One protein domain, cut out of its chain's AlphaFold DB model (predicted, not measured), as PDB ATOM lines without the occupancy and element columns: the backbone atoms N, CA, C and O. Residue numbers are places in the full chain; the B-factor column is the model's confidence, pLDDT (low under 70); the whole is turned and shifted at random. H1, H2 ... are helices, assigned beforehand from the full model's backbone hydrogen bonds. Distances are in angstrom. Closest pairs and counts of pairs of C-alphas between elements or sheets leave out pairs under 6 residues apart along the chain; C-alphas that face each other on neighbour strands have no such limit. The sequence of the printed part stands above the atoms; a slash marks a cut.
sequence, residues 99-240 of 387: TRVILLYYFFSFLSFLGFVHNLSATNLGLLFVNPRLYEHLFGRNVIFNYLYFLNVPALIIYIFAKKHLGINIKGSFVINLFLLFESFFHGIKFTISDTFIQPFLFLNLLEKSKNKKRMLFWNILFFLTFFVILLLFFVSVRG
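This is residues 99 to 240 of the 387 residues of an uncharacterized protein of Thermosipho melanesiensis (strain DSM 12029 / CIP 104789 / BI429) (UniProt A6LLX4). Four helices, H1, H5, H6 and H7, make an up-and-down bundle, and the longest helix, H8, runs alongside H7 at the side away from H1, loosely joined to it. The short helices H2 and H3 cover one end, between the end of H1 and the end of H8, and short H4 crosses H1 beside the bundle. The printed part has 142 residues with eight named helices, H1 to H8 in order, and no named strand; the class is all helix. It is compact, with a radius of gyration of the C-alphas of 16.2 A, and spans 48 by 35 by 20 A.

H1, residues 99 to 121, begins with C-alpha 99 at (36.696, -11.823, 13.972) and is 33.0 A long from first to last C-alpha. H2 is residues 125 to 130, H3 residues 132 to 139 and H4 residues 143 to 149. H5, residues 152 to 164, measures 18.1 A, and H6, residues 173 to 187, 22.1 A. H7, residues 190 to 207, measures 25.8 A. H8, residues 213 to 238, measures 36.8 A and ends with C-alpha 238 at (11.530, -36.179, -6.359).

H1 is the hub, touching H3, H4, H5 and H6. H1 and H5 run opposite ways at a shallow tilt of 26 degrees, the C-alphas of Tyr 105 and Ala 155 closest at 5.2 A. H1 touches H4 with residues 111 to 119 alone, at a steep tilt of 55 degrees; the closest C-alphas, of Ser 112 and Tyr 149, are 4.2 A apart. H5 and H6 form a helical hairpin, the closest C-alphas being those of Asn 152 and Leu 180, 5.3 A apart. H6 and H7 form another, with Ser 184 and Ile 193 closest at 5.1 A between C-alphas. H7 and H8, also a hairpin, only just touch, with 3 pairs of C-alphas within 8 A; those of Phe 197 and Phe 227 are closest at 7.4 A. H8 touches H2 with residues 237 to 238 alone, the C-alphas of Phe 129 and Val 238 being closest at 5.1 A. H2 and H3 touch only at the corner, with the C-alphas of Leu 127 and Tyr 135 closest at 5.4 A. H1 and H8 are apart. Every O i to N i+4 pair is within hydrogen-bond range in H1, H3, H4, H5 and H8; the counts are 1 of 2 in H2, 7 of 11 in H6 and 13 of 14 in H7.

The C-alphas farthest apart, of Leu 134 and Lys 211, are 48.2 A apart. The printed part has no cut and no long link. Residues 210 to 215, of which 213 to 215 belong to H8, stand free. Mean pLDDT of the printed part is 88.8; residues 209 to 211 and 239 to 240 are under 70.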
ATOM      1  N   THR A  99      37.505 -12.762  14.767       94.81
ATOM      2  CA  THR A  99      36.696 -11.823  13.972       94.81
ATOM      3  C   THR A  99      36.692 -12.160  12.483       94.81
ATOM      4  O   THR A  99      35.637 -12.131  11.860       94.81
ATOM      5  N   ARG A 100      37.838 -12.547  11.912       95.94
ATOM      6  CA  ARG A 100      37.941 -12.904  10.489       95.94
ATOM      7  C   ARG A 100      37.216 -14.206  10.168       95.94
ATOM      8  O   ARG A 100      36.537 -14.274   9.153       95.94
ATOM      9  N   VAL A 101      37.316 -15.208  11.043       96.50
ATOM     10  CA  VAL A 101      36.579 -16.476  10.894       96.50
ATOM     11  C   VAL A 101      35.066 -16.231  10.920       96.50
ATOM     12  O   VAL A 101      34.346 -16.749  10.070       96.50
ATOM     13  N   ILE A 102      34.587 -15.399  11.852       97.62
ATOM     14  CA  ILE A 102      33.167 -15.025  11.952       97.62
ATOM     15  C   ILE A 102      32.701 -14.277  10.694       97.62
ATOM     16  O   ILE A 102      31.653 -14.605  10.143       97.62
ATOM     17  N   LEU A 103      33.479 -13.295  10.225       97.81
ATOM     18  CA  LEU A 103      33.159 -12.535   9.014       97.81
ATOM     19  C   LEU A 103      33.091 -13.436   7.778       97.81
ATOM     20  O   LEU A 103      32.142 -13.325   7.012       97.81
ATOM     21  N   LEU A 104      34.048 -14.354   7.611       97.81
ATOM     22  CA  LEU A 104      34.045 -15.316   6.506       97.81
ATOM     23  C   LEU A 104      32.816 -16.229   6.543       97.81
ATOM     24  O   LEU A 104      32.211 -16.460   5.502       97.81
ATOM     25  N   TYR A 105      32.412 -16.702   7.728       98.31
ATOM     26  CA  TYR A 105      31.186 -17.487   7.882       98.31
ATOM     27  C   TYR A 105      29.949 -16.720   7.401       98.31
ATOM     28  O   TYR A 105      29.194 -17.242   6.580       98.31
ATOM     29  N   TYR A 106      29.744 -15.484   7.871       98.56
ATOM     30  CA  TYR A 106      28.597 -14.681   7.439       98.56
ATOM     31  C   TYR A 106      28.668 -14.337   5.954       98.56
ATOM     32  O   TYR A 106      27.657 -14.431   5.266       98.56
ATOM     33  N   PHE A 107      29.853 -13.987   5.452       98.31
ATOM     34  CA  PHE A 107      30.061 -13.651   4.049       98.31
ATOM     35  C   PHE A 107      29.724 -14.829   3.129       98.31
ATOM     36  O   PHE A 107      28.934 -14.670   2.203       98.31
ATOM     37  N   PHE A 108      30.243 -16.027   3.416       98.19
ATOM     38  CA  PHE A 108      29.926 -17.224   2.632       98.19
ATOM     39  C   PHE A 108      28.450 -17.603   2.748       98.19
ATOM     40  O   PHE A 108      27.835 -17.917   1.735       98.19
ATOM     41  N   SER A 109      27.862 -17.509   3.944       98.44
ATOM     42  CA  SER A 109      26.432 -17.785   4.143       98.44
ATOM     43  C   SER A 109      25.548 -16.830   3.334       98.44
ATOM     44  O   SER A 109      24.591 -17.257   2.696       98.44
ATOM     45  N   PHE A 110      25.887 -15.539   3.327       98.31
ATOM     46  CA  PHE A 110      25.159 -14.518   2.578       98.31
ATOM     47  C   PHE A 110      25.286 -14.719   1.064       98.31
ATOM     48  O   PHE A 110      24.288 -14.667   0.353       98.31
ATOM     49  N   LEU A 111      26.490 -15.008   0.564       98.06
ATOM     50  CA  LEU A 111      26.686 -15.320  -0.851       98.06
ATOM     51  C   LEU A 111      25.954 -16.603  -1.275       98.06
ATOM     52  O   LEU A 111      25.387 -16.628  -2.365       98.06
ATOM     53  N   SER A 112      25.917 -17.626  -0.413       97.69
ATOM     54  CA  SER A 112      25.124 -18.843  -0.635       97.69
ATOM     55  C   SER A 112      23.648 -18.513  -0.801       97.69
ATOM     56  O   SER A 112      23.040 -18.895  -1.799       97.69
ATOM     57  N   PHE A 113      23.108 -17.698   0.111       97.50
ATOM     58  CA  PHE A 113      21.729 -17.223   0.056       97.50
ATOM     59  C   PHE A 113      21.432 -16.463  -1.245       97.50
ATOM     60  O   PHE A 113      20.429 -16.739  -1.901       97.50
ATOM     61  N   LEU A 114      22.309 -15.546  -1.668       97.38
ATOM     62  CA  LEU A 114      22.137 -14.828  -2.938       97.38
ATOM     63  C   LEU A 114      22.163 -15.773  -4.146       97.38
ATOM     64  O   LEU A 114      21.334 -15.642  -5.048       97.38
ATOM     65  N   GLY A 115      23.084 -16.742  -4.154       96.56
ATOM     66  CA  GLY A 115      23.144 -17.788  -5.174       96.56
ATOM     67  C   GLY A 115      21.864 -18.622  -5.219       96.56
ATOM     68  O   GLY A 115      21.309 -18.843  -6.294       96.56
ATOM     69  N   PHE A 116      21.362 -19.027  -4.053       96.75
ATOM     70  CA  PHE A 116      20.111 -19.762  -3.902       96.75
ATOM     71  C   PHE A 116      18.915 -18.985  -4.457       96.75
ATOM     72  O   PHE A 116      18.199 -19.510  -5.306       96.75
ATOM     73  N   VAL A 117      18.718 -17.734  -4.027       96.44
ATOM     74  CA  VAL A 117      17.588 -16.894  -4.464       96.44
ATOM     75  C   VAL A 117      17.615 -16.682  -5.975       96.44
ATOM     76  O   VAL A 117      16.589 -16.848  -6.635       96.44
ATOM     77  N   HIS A 118      18.786 -16.382  -6.543       96.12
ATOM     78  CA  HIS A 118      18.931 -16.227  -7.988       96.12
ATOM     79  C   HIS A 118      18.570 -17.524  -8.731       96.12
ATOM     80  O   HIS A 118      17.750 -17.505  -9.649       96.12
ATOM     81  N   ASN A 119      19.140 -18.662  -8.327       94.56
ATOM     82  CA  ASN A 119      18.878 -19.948  -8.978       94.56
ATOM     83  C   ASN A 119      17.412 -20.376  -8.855       94.56
ATOM     84  O   ASN A 119      16.840 -20.891  -9.813       94.56
ATOM     85  N   LEU A 120      16.789 -20.114  -7.704       94.56
ATOM     86  CA  LEU A 120      15.378 -20.389  -7.481       94.56
ATOM     87  C   LEU A 120      14.486 -19.518  -8.374       94.56
ATOM     88  O   LEU A 120      13.535 -20.030  -8.953       94.56
ATOM     89  N   SER A 121      14.817 -18.234  -8.543       94.06
ATOM     90  CA  SER A 121      14.059 -17.316  -9.408       94.06
ATOM     91  C   SER A 121      14.080 -17.706 -10.892       94.06
ATOM     92  O   SER A 121      13.185 -17.334 -11.645       94.06
ATOM     93  N   ALA A 122      15.078 -18.488 -11.312       88.88
ATOM     94  CA  ALA A 122      15.237 -18.950 -12.688       88.88
ATOM     95  C   ALA A 122      14.421 -20.216 -13.018       88.88
ATOM     96  O   ALA A 122      14.504 -20.728 -14.138       88.88
ATOM     97  N   THR A 123      13.659 -20.760 -12.064       91.81
ATOM     98  CA  THR A 123      12.909 -22.011 -12.225       91.81
ATOM     99  C   THR A 123      11.582 -21.989 -11.459       91.81
ATOM    100  O   THR A 123      11.314 -21.102 -10.656       91.81
ATOM    101  N   ASN A 124      10.725 -22.980 -11.707       90.44
ATOM    102  CA  ASN A 124       9.478 -23.184 -10.972       90.44
ATOM    103  C   ASN A 124       9.618 -24.415 -10.067       90.44
ATOM    104  O   ASN A 124       9.928 -25.502 -10.552       90.44
ATOM    105  N   LEU A 125       9.340 -24.264  -8.768       89.56
ATOM    106  CA  LEU A 125       9.378 -25.355  -7.784       89.56
ATOM    107  C   LEU A 125       8.526 -26.567  -8.177       89.56
ATOM    108  O   LEU A 125       8.921 -27.695  -7.901       89.56
ATOM    109  N   GLY A 126       7.401 -26.369  -8.869       88.94
ATOM    110  CA  GLY A 126       6.577 -27.471  -9.369       88.94
ATOM    111  C   GLY A 126       7.344 -28.408 -10.310       88.94
ATOM    112  O   GLY A 126       7.128 -29.621 -10.293       88.94
ATOM    113  N   LEU A 127       8.317 -27.881 -11.067       87.25
ATOM    114  CA  LEU A 127       9.163 -28.696 -11.941       87.25
ATOM    115  C   LEU A 127      10.053 -29.654 -11.150       87.25
ATOM    116  O   LEU A 127      10.386 -30.707 -11.682       87.25
ATOM    117  N   LEU A 128      10.406 -29.355  -9.895       86.19
ATOM    118  CA  LEU A 128      11.198 -30.267  -9.066       86.19
ATOM    119  C   LEU A 128      10.488 -31.614  -8.879       86.19
ATOM    120  O   LEU A 128      11.149 -32.645  -8.855       86.19
ATOM    121  N   PHE A 129       9.157 -31.609  -8.787       84.62
ATOM    122  CA  PHE A 129       8.355 -32.811  -8.549       84.62
ATOM    123  C   PHE A 129       7.896 -33.479  -9.849       84.62
ATOM    124  O   PHE A 129       7.842 -34.703  -9.930       84.62
ATOM    125  N   VAL A 130       7.597 -32.686 -10.884       84.06
ATOM    126  CA  VAL A 130       7.045 -33.196 -12.153       84.06
ATOM    127  C   VAL A 130       8.143 -33.557 -13.159       84.06
ATOM    128  O   VAL A 130       8.052 -34.574 -13.845       84.06
ATOM    129  N   ASN A 131       9.203 -32.749 -13.256       81.38
ATOM    130  CA  ASN A 131      10.341 -32.992 -14.145       81.38
ATOM    131  C   ASN A 131      11.673 -32.528 -13.511       81.38
ATOM    132  O   ASN A 131      12.244 -31.507 -13.918       81.38
ATOM    133  N   PRO A 132      12.210 -33.301 -12.542       78.56
ATOM    134  CA  PRO A 132      13.388 -32.910 -11.769       78.56
ATOM    135  C   PRO A 132      14.616 -32.583 -12.625       78.56
ATOM    136  O   PRO A 132      15.412 -31.727 -12.264       78.56
ATOM    137  N   ARG A 133      14.780 -33.232 -13.788       74.75
ATOM    138  CA  ARG A 133      15.935 -33.011 -14.675       74.75
ATOM    139  C   ARG A 133      15.892 -31.657 -15.367       74.75
ATOM    140  O   ARG A 133      16.920 -30.990 -15.457       74.75
ATOM    141  N   LEU A 134      14.714 -31.261 -15.847       79.12
ATOM    142  CA  LEU A 134      14.523 -29.928 -16.404       79.12
ATOM    143  C   LEU A 134      14.730 -28.872 -15.314       79.12
ATOM    144  O   LEU A 134      15.432 -27.892 -15.543       79.12
ATOM    145  N   TYR A 135      14.195 -29.121 -14.116       88.12
ATOM    146  CA  TYR A 135      14.413 -28.262 -12.958       88.12
ATOM    147  C   TYR A 135      15.907 -28.097 -12.628       88.12
ATOM    148  O   TYR A 135      16.372 -26.969 -12.534       88.12
ATOM    149  N   GLU A 136      16.675 -29.191 -12.521       80.44
ATOM    150  CA  GLU A 136      18.127 -29.168 -12.254       80.44
ATOM    151  C   GLU A 136      18.881 -28.305 -13.279       80.44
ATOM    152  O   GLU A 136      19.748 -27.507 -12.916       80.44
ATOM    153  N   HIS A 137      18.546 -28.460 -14.564       81.62
ATOM    154  CA  HIS A 137      19.177 -27.715 -15.650       81.62
ATOM    155  C   HIS A 137      18.863 -26.215 -15.582       81.62
ATOM    156  O   HIS A 137      19.730 -25.392 -15.873       81.62
ATOM    157  N   LEU A 138      17.634 -25.849 -15.208       85.44
ATOM    158  CA  LEU A 138      17.218 -24.453 -15.063       85.44
ATOM    159  C   LEU A 138      17.799 -23.814 -13.796       85.44
ATOM    160  O   LEU A 138      18.377 -22.733 -13.881       85.44
ATOM    161  N   PHE A 139      17.728 -24.511 -12.659       88.38
ATOM    162  CA  PHE A 139      18.257 -24.050 -11.373       88.38
ATOM    163  C   PHE A 139      19.762 -23.764 -11.458       88.38
ATOM    164  O   PHE A 139      20.228 -22.717 -11.027       88.38
ATOM    165  N   GLY A 140      20.537 -24.669 -12.063       82.69
ATOM    166  CA  GLY A 140      21.989 -24.531 -12.206       82.69
ATOM    167  C   GLY A 140      22.454 -23.796 -13.467       82.69
ATOM    168  O   GLY A 140      23.646 -23.855 -13.777       82.69
ATOM    169  N   ARG A 141      21.550 -23.154 -14.225       83.12
ATOM    170  CA  ARG A 141      21.854 -22.601 -15.559       83.12
ATOM    171  C   ARG A 141      22.958 -21.549 -15.523       83.12
ATOM    172  O   ARG A 141      23.816 -21.532 -16.405       83.12
ATOM    173  N   ASN A 142      22.932 -20.662 -14.527       85.19
ATOM    174  CA  ASN A 142      23.983 -19.670 -14.355       85.19
ATOM    175  C   ASN A 142      25.103 -20.245 -13.485       85.19
ATOM    176  O   ASN A 142      24.961 -20.402 -12.274       85.19
ATOM    177  N   VAL A 143      26.236 -20.523 -14.127       83.94
ATOM    178  CA  VAL A 143      27.402 -21.139 -13.492       83.94
ATOM    179  C   VAL A 143      27.872 -20.332 -12.280       83.94
ATOM    180  O   VAL A 143      28.093 -20.916 -11.225       83.94
ATOM    181  N   ILE A 144      27.966 -19.002 -12.388       87.19
ATOM    182  CA  ILE A 144      28.486 -18.140 -11.313       87.19
ATOM    183  C   ILE A 144      27.609 -18.259 -10.062       87.19
ATOM    184  O   ILE A 144      28.111 -18.585  -8.988       87.19
ATOM    185  N   PHE A 145      26.295 -18.068 -10.203       90.19
ATOM    186  CA  PHE A 145      25.368 -18.161  -9.069       90.19
ATOM    187  C   PHE A 145      25.241 -19.586  -8.525       90.19
ATOM    188  O   PHE A 145      25.060 -19.761  -7.323       90.19
ATOM    189  N   ASN A 146      25.410 -20.612  -9.360       88.06
ATOM    190  CA  ASN A 146      25.486 -21.999  -8.904       88.06
ATOM    191  C   ASN A 146      26.736 -22.252  -8.033       88.06
ATOM    192  O   ASN A 146      26.644 -22.953  -7.031       88.06
ATOM    193  N   TYR A 147      27.887 -21.638  -8.336       90.31
ATOM    194  CA  TYR A 147      29.078 -21.720  -7.475       90.31
ATOM    195  C   TYR A 147      28.988 -20.855  -6.212       90.31
ATOM    196  O   TYR A 147      29.525 -21.257  -5.178       90.31
ATOM    197  N   LEU A 148      28.277 -19.723  -6.251       95.00
ATOM    198  CA  LEU A 148      27.934 -18.976  -5.034       95.00
ATOM    199  C   LEU A 148      27.020 -19.801  -4.126       95.00
ATOM    200  O   LEU A 148      27.297 -19.909  -2.939       95.00
ATOM    201  N   TYR A 149      26.004 -20.453  -4.690       94.88
ATOM    202  CA  TYR A 149      25.111 -21.373  -3.983       94.88
ATOM    203  C   TYR A 149      25.863 -22.529  -3.296       94.88
ATOM    204  O   TYR A 149      25.513 -22.940  -2.200       94.88
ATOM    205  N   PHE A 150      26.945 -23.037  -3.889       94.31
ATOM    206  CA  PHE A 150      27.749 -24.092  -3.262       94.31
ATOM    207  C   PHE A 150      28.607 -23.612  -2.070       94.31
ATOM    208  O   PHE A 150      29.323 -24.413  -1.468       94.31
ATOM    209  N   LEU A 151      28.568 -22.325  -1.701       96.56
ATOM    210  CA  LEU A 151      29.276 -21.807  -0.523       96.56
ATOM    211  C   LEU A 151      28.684 -22.286   0.806       96.56
ATOM    212  O   LEU A 151      29.364 -22.175   1.831       96.56
ATOM    213  N   ASN A 152      27.489 -22.874   0.809       96.38
ATOM    214  CA  ASN A 152      26.898 -23.493   1.991       96.38
ATOM    215  C   ASN A 152      27.792 -24.536   2.649       96.38
ATOM    216  O   ASN A 152      27.945 -24.518   3.871       96.38
ATOM    217  N   VAL A 153      28.424 -25.413   1.866       96.00
ATOM    218  CA  VAL A 153      29.302 -26.456   2.407       96.00
ATOM    219  C   VAL A 153      30.531 -25.827   3.084       96.00
ATOM    220  O   VAL A 153      30.712 -26.056   4.284       96.00
ATOM    221  N   PRO A 154      31.337 -24.969   2.419       96.94
ATOM    222  CA  PRO A 154      32.399 -24.213   3.084       96.94
ATOM    223  C   PRO A 154      31.936 -23.410   4.309       96.94
ATOM    224  O   PRO A 154      32.636 -23.398   5.321       96.94
ATOM    225  N   ALA A 155      30.768 -22.762   4.264       97.75
ATOM    226  CA  ALA A 155      30.239 -21.996   5.392       97.75
ATOM    227  C   ALA A 155      29.974 -22.890   6.617       97.75
ATOM    228  O   ALA A 155      30.390 -22.553   7.730       97.75
ATOM    229  N   LEU A 156      29.359 -24.060   6.421       97.69
ATOM    230  CA  LEU A 156      29.136 -25.045   7.484       97.69
ATOM    231  C   LEU A 156      30.460 -25.563   8.064       97.69
ATOM    232  O   LEU A 156      30.593 -25.663   9.285       97.69
ATOM    233  N   ILE A 157      31.462 -25.824   7.218       97.00
ATOM    234  CA  ILE A 157      32.810 -26.237   7.642       97.00
ATOM    235  C   ILE A 157      33.469 -25.156   8.513       97.00
ATOM    236  O   ILE A 157      33.964 -25.458   9.603       97.00
ATOM    237  N   ILE A 158      33.420 -23.887   8.088       97.12
ATOM    238  CA  ILE A 158      33.957 -22.752   8.855       97.12
ATOM    239  C   ILE A 158      33.239 -22.620  10.203       97.12
ATOM    240  O   ILE A 158      33.898 -22.448  11.231       97.12
ATOM    241  N   TYR A 159      31.908 -22.740  10.236       97.50
ATOM    242  CA  TYR A 159      31.141 -22.705  11.485       97.50
ATOM    243  C   TYR A 159      31.558 -23.824  12.445       97.50
ATOM    244  O   TYR A 159      31.790 -23.572  13.632       97.50
ATOM    245  N   ILE A 160      31.679 -25.056  11.945       96.06
ATOM    246  CA  ILE A 160      32.087 -26.205  12.756       96.06
ATOM    247  C   ILE A 160      33.494 -25.986  13.311       96.06
ATOM    248  O   ILE A 160      33.708 -26.189  14.509       96.06
ATOM    249  N   PHE A 161      34.427 -25.509  12.484       95.00
ATOM    250  CA  PHE A 161      35.777 -25.164  12.921       95.00
ATOM    251  C   PHE A 161      35.755 -24.087  14.015       95.00
ATOM    252  O   PHE A 161      36.328 -24.280  15.091       95.00
ATOM    253  N   ALA A 162      35.027 -22.987  13.800       94.81
ATOM    254  CA  ALA A 162      34.895 -21.898  14.765       94.81
ATOM    255  C   ALA A 162      34.347 -22.388  16.114       94.81
ATOM    256  O   ALA A 162      34.897 -22.060  17.167       94.81
ATOM    257  N   LYS A 163      33.303 -23.222  16.095       94.19
ATOM    258  CA  LYS A 163      32.653 -23.722  17.309       94.19
ATOM    259  C   LYS A 163      33.483 -24.771  18.042       94.19
ATOM    260  O   LYS A 163      33.628 -24.692  19.259       94.19
ATOM    261  N   LYS A 164      34.000 -25.774  17.330       91.31
ATOM    262  CA  LYS A 164      34.638 -26.956  17.936       91.31
ATOM    263  C   LYS A 164      36.130 -26.799  18.167       91.31
ATOM    264  O   LYS A 164      36.637 -27.347  19.140       91.31
ATOM    265  N   HIS A 165      36.823 -26.078  17.292       89.94
ATOM    266  CA  HIS A 165      38.262 -25.872  17.410       89.94
ATOM    267  C   HIS A 165      38.593 -24.577  18.160       89.94
ATOM    268  O   HIS A 165      39.453 -24.589  19.035       89.94
ATOM    269  N   LEU A 166      37.888 -23.476  17.865       90.62
ATOM    270  CA  LEU A 166      38.174 -22.157  18.452       90.62
ATOM    271  C   LEU A 166      37.275 -21.780  19.647       90.62
ATOM    272  O   LEU A 166      37.518 -20.753  20.284       90.62
ATOM    273  N   GLY A 167      36.235 -22.570  19.944       90.88
ATOM    274  CA  GLY A 167      35.297 -22.302  21.043       90.88
ATOM    275  C   GLY A 167      34.451 -21.038  20.848       90.88
ATOM    276  O   GLY A 167      34.062 -20.396  21.821       90.88
ATOM    277  N   ILE A 168      34.210 -20.630  19.600       93.25
ATOM    278  CA  ILE A 168      33.487 -19.402  19.256       93.25
ATOM    279  C   ILE A 168      31.999 -19.706  19.077       93.25
ATOM    280  O   ILE A 168      31.621 -20.551  18.266       93.25
ATOM    281  N   ASN A 169      31.146 -18.946  19.765       94.00
ATOM    282  CA  ASN A 169      29.706 -18.950  19.529       94.00
ATOM    283  C   ASN A 169      29.324 -17.806  18.582       94.00
ATOM    284  O   ASN A 169      29.438 -16.634  18.933       94.00
ATOM    285  N   ILE A 170      28.870 -18.152  17.376       95.62
ATOM    286  CA  ILE A 170      28.441 -17.186  16.357       95.62
ATOM    287  C   ILE A 170      26.946 -16.882  16.537       95.62
ATOM    288  O   ILE A 170      26.121 -17.801  16.553       95.62
ATOM    289  N   LYS A 171      26.580 -15.601  16.666       96.12
ATOM    290  CA  LYS A 171      25.184 -15.165  16.861       96.12
ATOM    291  C   LYS A 171      24.316 -15.518  15.645       96.12
ATOM    292  O   LYS A 171      24.761 -15.399  14.509       96.12
ATOM    293  N   GLY A 172      23.087 -15.983  15.871       96.00
ATOM    294  CA  GLY A 172      22.160 -16.356  14.788       96.00
ATOM    295  C   GLY A 172      22.565 -17.590  13.967       96.00
ATOM    296  O   GLY A 172      21.833 -17.986  13.064       96.00
ATOM    297  N   SER A 173      23.689 -18.242  14.294       96.31
ATOM    298  CA  SER A 173      24.209 -19.376  13.518       96.31
ATOM    299  C   SER A 173      23.253 -20.562  13.433       96.31
ATOM    300  O   SER A 173      23.281 -21.287  12.450       96.31
ATOM    301  N   PHE A 174      22.376 -20.762  14.423       95.94
ATOM    302  CA  PHE A 174      21.369 -21.823  14.366       95.94
ATOM    303  C   PHE A 174      20.442 -21.672  13.150       95.94
ATOM    304  O   PHE A 174      20.314 -22.609  12.366       95.94
ATOM    305  N   VAL A 175      19.858 -20.483  12.964       96.94
ATOM    306  CA  VAL A 175      18.935 -20.195  11.855       96.94
ATOM    307  C   VAL A 175      19.673 -20.240  10.521       96.94
ATOM    308  O   VAL A 175      19.204 -20.873   9.581       96.94
ATOM    309  N   ILE A 176      20.863 -19.635  10.459       97.75
ATOM    310  CA  ILE A 176      21.686 -19.620   9.243       97.75
ATOM    311  C   ILE A 176      22.071 -21.044   8.835       97.75
ATOM    312  O   ILE A 176      21.913 -21.409   7.680       97.75
ATOM    313  N   ASN A 177      22.522 -21.886   9.766       97.06
ATOM    314  CA  ASN A 177      22.895 -23.262   9.442       97.06
ATOM    315  C   ASN A 177      21.690 -24.102   9.013       97.06
ATOM    316  O   ASN A 177      21.824 -24.921   8.110       97.06
ATOM    317  N   LEU A 178      20.524 -23.905   9.635       94.81
ATOM    318  CA  LEU A 178      19.298 -24.577   9.209       94.81
ATOM    319  C   LEU A 178      18.942 -24.184   7.772       94.81
ATOM    320  O   LEU A 178      18.623 -25.055   6.970       94.81
ATOM    321  N   PHE A 179      19.090 -22.903   7.432       95.81
ATOM    322  CA  PHE A 179      18.925 -22.419   6.068       95.81
ATOM    323  C   PHE A 179      19.946 -23.040   5.093       95.81
ATOM    324  O   PHE A 179      19.535 -23.611   4.087       95.81
ATOM    325  N   LEU A 180      21.248 -23.020   5.416       96.50
ATOM    326  CA  LEU A 180      22.312 -23.600   4.575       96.50
ATOM    327  C   LEU A 180      22.120 -25.106   4.324       96.50
ATOM    328  O   LEU A 180      22.451 -25.609   3.253       96.50
ATOM    329  N   LEU A 181      21.581 -25.835   5.308       93.94
ATOM    330  CA  LEU A 181      21.200 -27.237   5.140       93.94
ATOM    331  C   LEU A 181      19.963 -27.372   4.241       93.94
ATOM    332  O   LEU A 181      19.912 -28.258   3.388       93.94
ATOM    333  N   PHE A 182      18.968 -26.505   4.427       91.75
ATOM    334  CA  PHE A 182      17.683 -26.591   3.740       91.75
ATOM    335  C   PHE A 182      17.768 -26.228   2.252       91.75
ATOM    336  O   PHE A 182      17.127 -26.878   1.427       91.75
ATOM    337  N   GLU A 183      18.607 -25.265   1.868       93.12
ATOM    338  CA  GLU A 183      18.791 -24.907   0.455       93.12
ATOM    339  C   GLU A 183      19.277 -26.095  -0.398       93.12
ATOM    340  O   GLU A 183      18.911 -26.197  -1.570       93.12
ATOM    341  N   SER A 184      19.982 -27.068   0.204       91.50
ATOM    342  CA  SER A 184      20.459 -28.279  -0.481       91.50
ATOM    343  C   SER A 184      19.350 -29.126  -1.115       91.50
ATOM    344  O   SER A 184      19.583 -29.780  -2.139       91.50
ATOM    345  N   PHE A 185      18.130 -29.076  -0.568       88.69
ATOM    346  CA  PHE A 185      16.969 -29.807  -1.088       88.69
ATOM    347  C   PHE A 185      16.447 -29.236  -2.403       88.69
ATOM    348  O   PHE A 185      15.920 -29.973  -3.236       88.69
ATOM    349  N   PHE A 186      16.648 -27.940  -2.619       89.31
ATOM    350  CA  PHE A 186      16.160 -27.230  -3.791       89.31
ATOM    351  C   PHE A 186      17.093 -27.328  -4.984       89.31
ATOM    352  O   PHE A 186      16.741 -26.834  -6.044       89.31
ATOM    353  N   HIS A 187      18.255 -27.971  -4.870       84.69
ATOM    354  CA  HIS A 187      19.110 -28.212  -6.037       84.69
ATOM    355  C   HIS A 187      18.543 -29.296  -6.961       84.69
ATOM    356  O   HIS A 187      18.870 -29.357  -8.142       84.69
ATOM    357  N   GLY A 188      17.727 -30.208  -6.420       71.50
ATOM    358  CA  GLY A 188      17.230 -31.381  -7.147       71.50
ATOM    359  C   GLY A 188      18.276 -32.484  -7.367       71.50
ATOM    360  O   GLY A 188      17.953 -33.551  -7.898       71.50
ATOM    361  N   ILE A 189      19.519 -32.298  -6.908       76.50
ATOM    362  CA  ILE A 189      20.595 -33.294  -6.991       76.50
ATOM    363  C   ILE A 189      20.905 -33.874  -5.607       76.50
ATOM    364  O   ILE A 189      21.362 -33.180  -4.705       76.50
ATOM    365  N   LYS A 190      20.770 -35.202  -5.471       73.75
ATOM    366  CA  LYS A 190      21.040 -35.939  -4.219       73.75
ATOM    367  C   LYS A 190      22.440 -35.701  -3.645       73.75
ATOM    368  O   LYS A 190      22.608 -35.646  -2.436       73.75
ATOM    369  N   PHE A 191      23.445 -35.559  -4.515       76.75
ATOM    370  CA  PHE A 191      24.822 -35.346  -4.078       76.75
ATOM    371  C   PHE A 191      24.999 -33.999  -3.394       76.75
ATOM    372  O   PHE A 191      25.841 -33.906  -2.519       76.75
ATOM    373  N   THR A 192      24.188 -32.999  -3.732       85.00
ATOM    374  CA  THR A 192      24.204 -31.701  -3.057       85.00
ATOM    375  C   THR A 192      23.711 -31.837  -1.614       85.00
ATOM    376  O   THR A 192      24.323 -31.281  -0.706       85.00
ATOM    377  N   ILE A 193      22.682 -32.661  -1.378       87.75
ATOM    378  CA  ILE A 193      22.228 -33.030  -0.026       87.75
ATOM    379  C   ILE A 193      23.335 -33.814   0.692       87.75
ATOM    380  O   ILE A 193      23.703 -33.491   1.817       87.75
ATOM    381  N   SER A 194      23.928 -34.815   0.038       87.50
ATOM    382  CA  SER A 194      25.041 -35.582   0.608       87.50
ATOM    383  C   SER A 194      26.237 -34.711   0.997       87.50
ATOM    384  O   SER A 194      26.737 -34.867   2.106       87.50
ATOM    385  N   ASP A 195      26.671 -33.783   0.139       89.25
ATOM    386  CA  ASP A 195      27.775 -32.869   0.448       89.25
ATOM    387  C   ASP A 195      27.425 -32.008   1.663       89.25
ATOM    388  O   ASP A 195      28.222 -31.867   2.577       89.25
ATOM    389  N   THR A 196      26.205 -31.480   1.713       92.06
ATOM    390  CA  THR A 196      25.772 -30.540   2.754       92.06
ATOM    391  C   THR A 196      25.585 -31.204   4.121       92.06
ATOM    392  O   THR A 196      25.762 -30.558   5.152       92.06
ATOM    393  N   PHE A 197      25.279 -32.503   4.159       91.56
ATOM    394  CA  PHE A 197      25.093 -33.250   5.404       91.56
ATOM    395  C   PHE A 197      26.333 -34.051   5.808       91.56
ATOM    396  O   PHE A 197      26.821 -33.907   6.927       91.56
ATOM    397  N   ILE A 198      26.837 -34.916   4.926       89.69
ATOM    398  CA  ILE A 198      27.895 -35.877   5.266       89.69
ATOM    399  C   ILE A 198      29.232 -35.167   5.423       89.69
ATOM    400  O   ILE A 198      29.950 -35.474   6.369       89.69
ATOM    401  N   GLN A 199      29.568 -34.224   4.543       91.00
ATOM    402  CA  GLN A 199      30.884 -33.593   4.574       91.00
ATOM    403  C   GLN A 199      31.076 -32.741   5.852       91.00
ATOM    404  O   GLN A 199      31.995 -33.024   6.619       91.00
ATOM    405  N   PRO A 200      30.164 -31.815   6.226       93.31
ATOM    406  CA  PRO A 200      30.224 -31.159   7.534       93.31
ATOM    407  C   PRO A 200      30.221 -32.133   8.721       93.31
ATOM    408  O   PRO A 200      30.910 -31.900   9.712       93.31
ATOM    409  N   PHE A 201      29.481 -33.241   8.645       91.06
ATOM    410  CA  PHE A 201      29.447 -34.239   9.715       91.06
ATOM    411  C   PHE A 201      30.763 -35.020   9.870       91.06
ATOM    412  O   PHE A 201      31.203 -35.270  10.996       91.06
ATOM    413  N   LEU A 202      31.423 -35.385   8.770       89.31
ATOM    414  CA  LEU A 202      32.758 -35.983   8.792       89.31
ATOM    415  C   LEU A 202      33.762 -34.999   9.402       89.31
ATOM    416  O   LEU A 202      34.447 -35.340  10.369       89.31
ATOM    417  N   PHE A 203      33.758 -33.748   8.943       91.69
ATOM    418  CA  PHE A 203      34.612 -32.690   9.476       91.69
ATOM    419  C   PHE A 203      34.401 -32.443  10.981       91.69
ATOM    420  O   PHE A 203      35.364 -32.337  11.744       91.69
ATOM    421  N   LEU A 204      33.144 -32.412  11.442       90.44
ATOM    422  CA  LEU A 204      32.778 -32.335  12.861       90.44
ATOM    423  C   LEU A 204      33.448 -33.446  13.671       90.44
ATOM    424  O   LEU A 204      34.076 -33.179  14.698       90.44
ATOM    425  N   ASN A 205      33.349 -34.683  13.191       85.75
ATOM    426  CA  ASN A 205      33.907 -35.849  13.859       85.75
ATOM    427  C   ASN A 205      35.441 -35.887  13.841       85.75
ATOM    428  O   ASN A 205      36.044 -36.367  14.803       85.75
ATOM    429  N   LEU A 206      36.086 -35.346  12.804       85.94
ATOM    430  CA  LEU A 206      37.544 -35.191  12.761       85.94
ATOM    431  C   LEU A 206      38.060 -34.230  13.844       85.94
ATOM    432  O   LEU A 206      39.151 -34.438  14.388       85.94
ATOM    433  N   LEU A 207      37.273 -33.205  14.188       85.75
ATOM    434  CA  LEU A 207      37.591 -32.238  15.244       85.75
ATOM    435  C   LEU A 207      37.157 -32.696  16.648       85.75
ATOM    436  O   LEU A 207      37.732 -32.249  17.645       85.75
ATOM    437  N   GLU A 208      36.159 -33.575  16.756       79.00
ATOM    438  CA  GLU A 208      35.593 -34.037  18.027       79.00
ATOM    439  C   GLU A 208      36.615 -34.877  18.826       79.00
ATOM    440  O   GLU A 208      36.875 -36.049  18.553       79.00
ATOM    441  N   LYS A 209      37.174 -34.297  19.896       67.00
ATOM    442  CA  LYS A 209      38.113 -34.988  20.808       67.00
ATOM    443  C   LYS A 209      37.425 -35.800  21.919       67.00
ATOM    444  O   LYS A 209      38.114 -36.225  22.850       67.00
ATOM    445  N   SER A 210      36.103 -35.998  21.847       61.69
ATOM    446  CA  SER A 210      35.284 -36.584  22.922       61.69
ATOM    447  C   SER A 210      35.897 -37.864  23.504       61.69
ATOM    448  O   SER A 210      36.282 -38.783  22.780       61.69
ATOM    449  N   LYS A 211      35.970 -37.931  24.840       61.31
ATOM    450  CA  LYS A 211      36.370 -39.146  25.569       61.31
ATOM    451  C   LYS A 211      35.217 -40.157  25.675       61.31
ATOM    452  O   LYS A 211      35.469 -41.345  25.853       61.31
ATOM    453  N   ASN A 212      33.959 -39.717  25.544       78.81
ATOM    454  CA  ASN A 212      32.788 -40.576  25.726       78.81
ATOM    455  C   ASN A 212      32.357 -41.229  24.402       78.81
ATOM    456  O   ASN A 212      31.555 -40.674  23.644       78.81
ATOM    457  N   LYS A 213      32.877 -42.439  24.159       74.44
ATOM    458  CA  LYS A 213      32.585 -43.248  22.963       74.44
ATOM    459  C   LYS A 213      31.093 -43.568  22.794       74.44
ATOM    460  O   LYS A 213      30.608 -43.537  21.669       74.44
ATOM    461  N   LYS A 214      30.356 -43.828  23.886       79.75
ATOM    462  CA  LYS A 214      28.922 -44.186  23.827       79.75
ATOM    463  C   LYS A 214      28.070 -43.024  23.321       79.75
ATOM    464  O   LYS A 214      27.264 -43.201  22.415       79.75
ATOM    465  N   ARG A 215      28.293 -41.822  23.865       80.38
ATOM    466  CA  ARG A 215      27.574 -40.610  23.440       80.38
ATOM    467  C   ARG A 215      27.817 -40.315  21.961       80.38
ATOM    468  O   ARG A 215      26.883 -40.012  21.237       80.38
ATOM    469  N   MET A 216      29.066 -40.413  21.522       76.88
ATOM    470  CA  MET A 216      29.440 -40.186  20.127       76.88
ATOM    471  C   MET A 216      28.794 -41.209  19.182       76.88
ATOM    472  O   MET A 216      28.231 -40.820  18.166       76.88
ATOM    473  N   LEU A 217      28.796 -42.497  19.549       80.12
ATOM    474  CA  LEU A 217      28.117 -43.542  18.779       80.12
ATOM    475  C   LEU A 217      26.618 -43.249  18.623       80.12
ATOM    476  O   LEU A 217      26.097 -43.347  17.517       80.12
ATOM    477  N   PHE A 218      25.946 -42.838  19.703       84.19
ATOM    478  CA  PHE A 218      24.535 -42.448  19.662       84.19
ATOM    479  C   PHE A 218      24.279 -41.309  18.665       84.19
ATOM    480  O   PHE A 218      23.401 -41.432  17.815       84.19
ATOM    481  N   TRP A 219      25.072 -40.231  18.717       82.44
ATOM    482  CA  TRP A 219      24.929 -39.111  17.780       82.44
ATOM    483  C   TRP A 219      25.208 -39.516  16.332       82.44
ATOM    484  O   TRP A 219      24.515 -39.043  15.435       82.44
ATOM    485  N   ASN A 220      26.162 -40.420  16.102       83.44
ATOM    486  CA  ASN A 220      26.445 -40.928  14.763       83.44
ATOM    487  C   ASN A 220      25.277 -41.755  14.218       83.44
ATOM    488  O   ASN A 220      24.853 -41.533  13.087       83.44
ATOM    489  N   ILE A 221      24.713 -42.661  15.024       84.69
ATOM    490  CA  ILE A 221      23.532 -43.451  14.643       84.69
ATOM    491  C   ILE A 221      22.348 -42.526  14.351       84.69
ATOM    492  O   ILE A 221      21.714 -42.657  13.307       84.69
ATOM    493  N   LEU A 222      22.084 -41.559  15.232       87.81
ATOM    494  CA  LEU A 222      21.003 -40.596  15.048       87.81
ATOM    495  C   LEU A 222      21.189 -39.770  13.768       87.81
ATOM    496  O   LEU A 222      20.228 -39.583  13.022       87.81
ATOM    497  N   PHE A 223      22.413 -39.316  13.480       88.69
ATOM    498  CA  PHE A 223      22.727 -38.616  12.236       88.69
ATOM    499  C   PHE A 223      22.442 -39.491  11.015       88.69
ATOM    500  O   PHE A 223      21.725 -39.052  10.121       88.69
ATOM    501  N   PHE A 224      22.944 -40.730  10.980       85.38
ATOM    502  CA  PHE A 224      22.729 -41.629   9.844       85.38
ATOM    503  C   PHE A 224      21.252 -41.965   9.637       85.38
ATOM    504  O   PHE A 224      20.797 -41.963   8.497       85.38
ATOM    505  N   LEU A 225      20.494 -42.193  10.712       87.38
ATOM    506  CA  LEU A 225      19.047 -42.405  10.637       87.38
ATOM    507  C   LEU A 225      18.336 -41.170  10.081       87.38
ATOM    508  O   LEU A 225      17.545 -41.285   9.149       87.38
ATOM    509  N   THR A 226      18.659 -39.985  10.600       86.69
ATOM    510  CA  THR A 226      18.061 -38.722  10.144       86.69
ATOM    511  C   THR A 226      18.383 -38.467   8.675       86.69
ATOM    512  O   THR A 226      17.493 -38.197   7.876       86.69
ATOM    513  N   PHE A 227      19.651 -38.618   8.289       87.94
ATOM    514  CA  PHE A 227      20.102 -38.472   6.912       87.94
ATOM    515  C   PHE A 227      19.436 -39.488   5.975       87.94
ATOM    516  O   PHE A 227      19.020 -39.130   4.876       87.94
ATOM    517  N   PHE A 228      19.281 -40.740   6.414       85.81
ATOM    518  CA  PHE A 228      18.592 -41.772   5.644       85.81
ATOM    519  C   PHE A 228      17.114 -41.432   5.427       85.81
ATOM    520  O   PHE A 228      16.637 -41.524   4.299       85.81
ATOM    521  N   VAL A 229      16.406 -40.979   6.467       88.06
ATOM    522  CA  VAL A 229      15.008 -40.525   6.359       88.06
ATOM    523  C   VAL A 229      14.899 -39.347   5.394       88.06
ATOM    524  O   VAL A 229      14.054 -39.359   4.504       88.06
ATOM    525  N   ILE A 230      15.791 -38.365   5.512       87.25
ATOM    526  CA  ILE A 230      15.853 -37.202   4.623       87.25
ATOM    527  C   ILE A 230      16.057 -37.626   3.164       87.25
ATOM    528  O   ILE A 230      15.340 -37.166   2.273       87.25
ATOM    529  N   LEU A 231      17.012 -38.522   2.904       85.56
ATOM    530  CA  LEU A 231      17.218 -39.068   1.566       85.56
ATOM    531  C   LEU A 231      15.968 -39.799   1.081       85.56
ATOM    532  O   LEU A 231      15.552 -39.586  -0.052       85.56
ATOM    533  N   LEU A 232      15.348 -40.628   1.916       85.25
ATOM    534  CA  LEU A 232      14.150 -41.371   1.542       85.25
ATOM    535  C   LEU A 232      13.006 -40.431   1.155       85.25
ATOM    536  O   LEU A 232      12.408 -40.625   0.099       85.25
ATOM    537  N   LEU A 233      12.766 -39.376   1.935       85.88
ATOM    538  CA  LEU A 233      11.781 -38.342   1.615       85.88
ATOM    539  C   LEU A 233      12.096 -37.649   0.287       85.88
ATOM    540  O   LEU A 233      11.197 -37.475  -0.538       85.88
ATOM    541  N   PHE A 234      13.365 -37.317   0.037       84.44
ATOM    542  CA  PHE A 234      13.793 -36.772  -1.250       84.44
ATOM    543  C   PHE A 234      13.503 -37.747  -2.400       84.44
ATOM    544  O   PHE A 234      12.965 -37.348  -3.427       84.44
ATOM    545  N   PHE A 235      13.805 -39.038  -2.246       82.50
ATOM    546  CA  PHE A 235      13.566 -40.029  -3.297       82.50
ATOM    547  C   PHE A 235      12.078 -40.287  -3.550       82.50
ATOM    548  O   PHE A 235      11.670 -40.377  -4.709       82.50
ATOM    549  N   VAL A 236      11.264 -40.364  -2.497       82.38
ATOM    550  CA  VAL A 236       9.804 -40.495  -2.607       82.38
ATOM    551  C   VAL A 236       9.204 -39.287  -3.314       82.38
ATOM    552  O   VAL A 236       8.412 -39.467  -4.233       82.38
ATOM    553  N   SER A 237       9.640 -38.081  -2.957       80.44
ATOM    554  CA  SER A 237       9.047 -36.846  -3.479       80.44
ATOM    555  C   SER A 237       9.561 -36.470  -4.873       80.44
ATOM    556  O   SER A 237       8.808 -35.949  -5.683       80.44
ATOM    557  N   VAL A 238      10.842 -36.723  -5.169       77.19
ATOM    558  CA  VAL A 238      11.530 -36.179  -6.359       77.19
ATOM    559  C   VAL A 238      11.934 -37.269  -7.361       77.19
ATOM    560  O   VAL A 238      12.118 -36.986  -8.540       77.19
ATOM    561  N   ARG A 239      12.131 -38.528  -6.941       69.69
ATOM    562  CA  ARG A 239      12.807 -39.559  -7.768       69.69
ATOM    563  C   ARG A 239      12.070 -40.896  -7.882       69.69
ATOM    564  O   ARG A 239      12.693 -41.892  -8.253       69.69
ATOM    565  N   GLY A 240      10.763 -40.923  -7.627       66.50
ATOM    566  CA  GLY A 240       9.928 -42.100  -7.888       66.50
ATOM    567  C   GLY A 240      10.019 -43.204  -6.829       66.50
ATOM    568  O   GLY A 240       9.927 -44.383  -7.166       66.50
TER     569      GLY A 240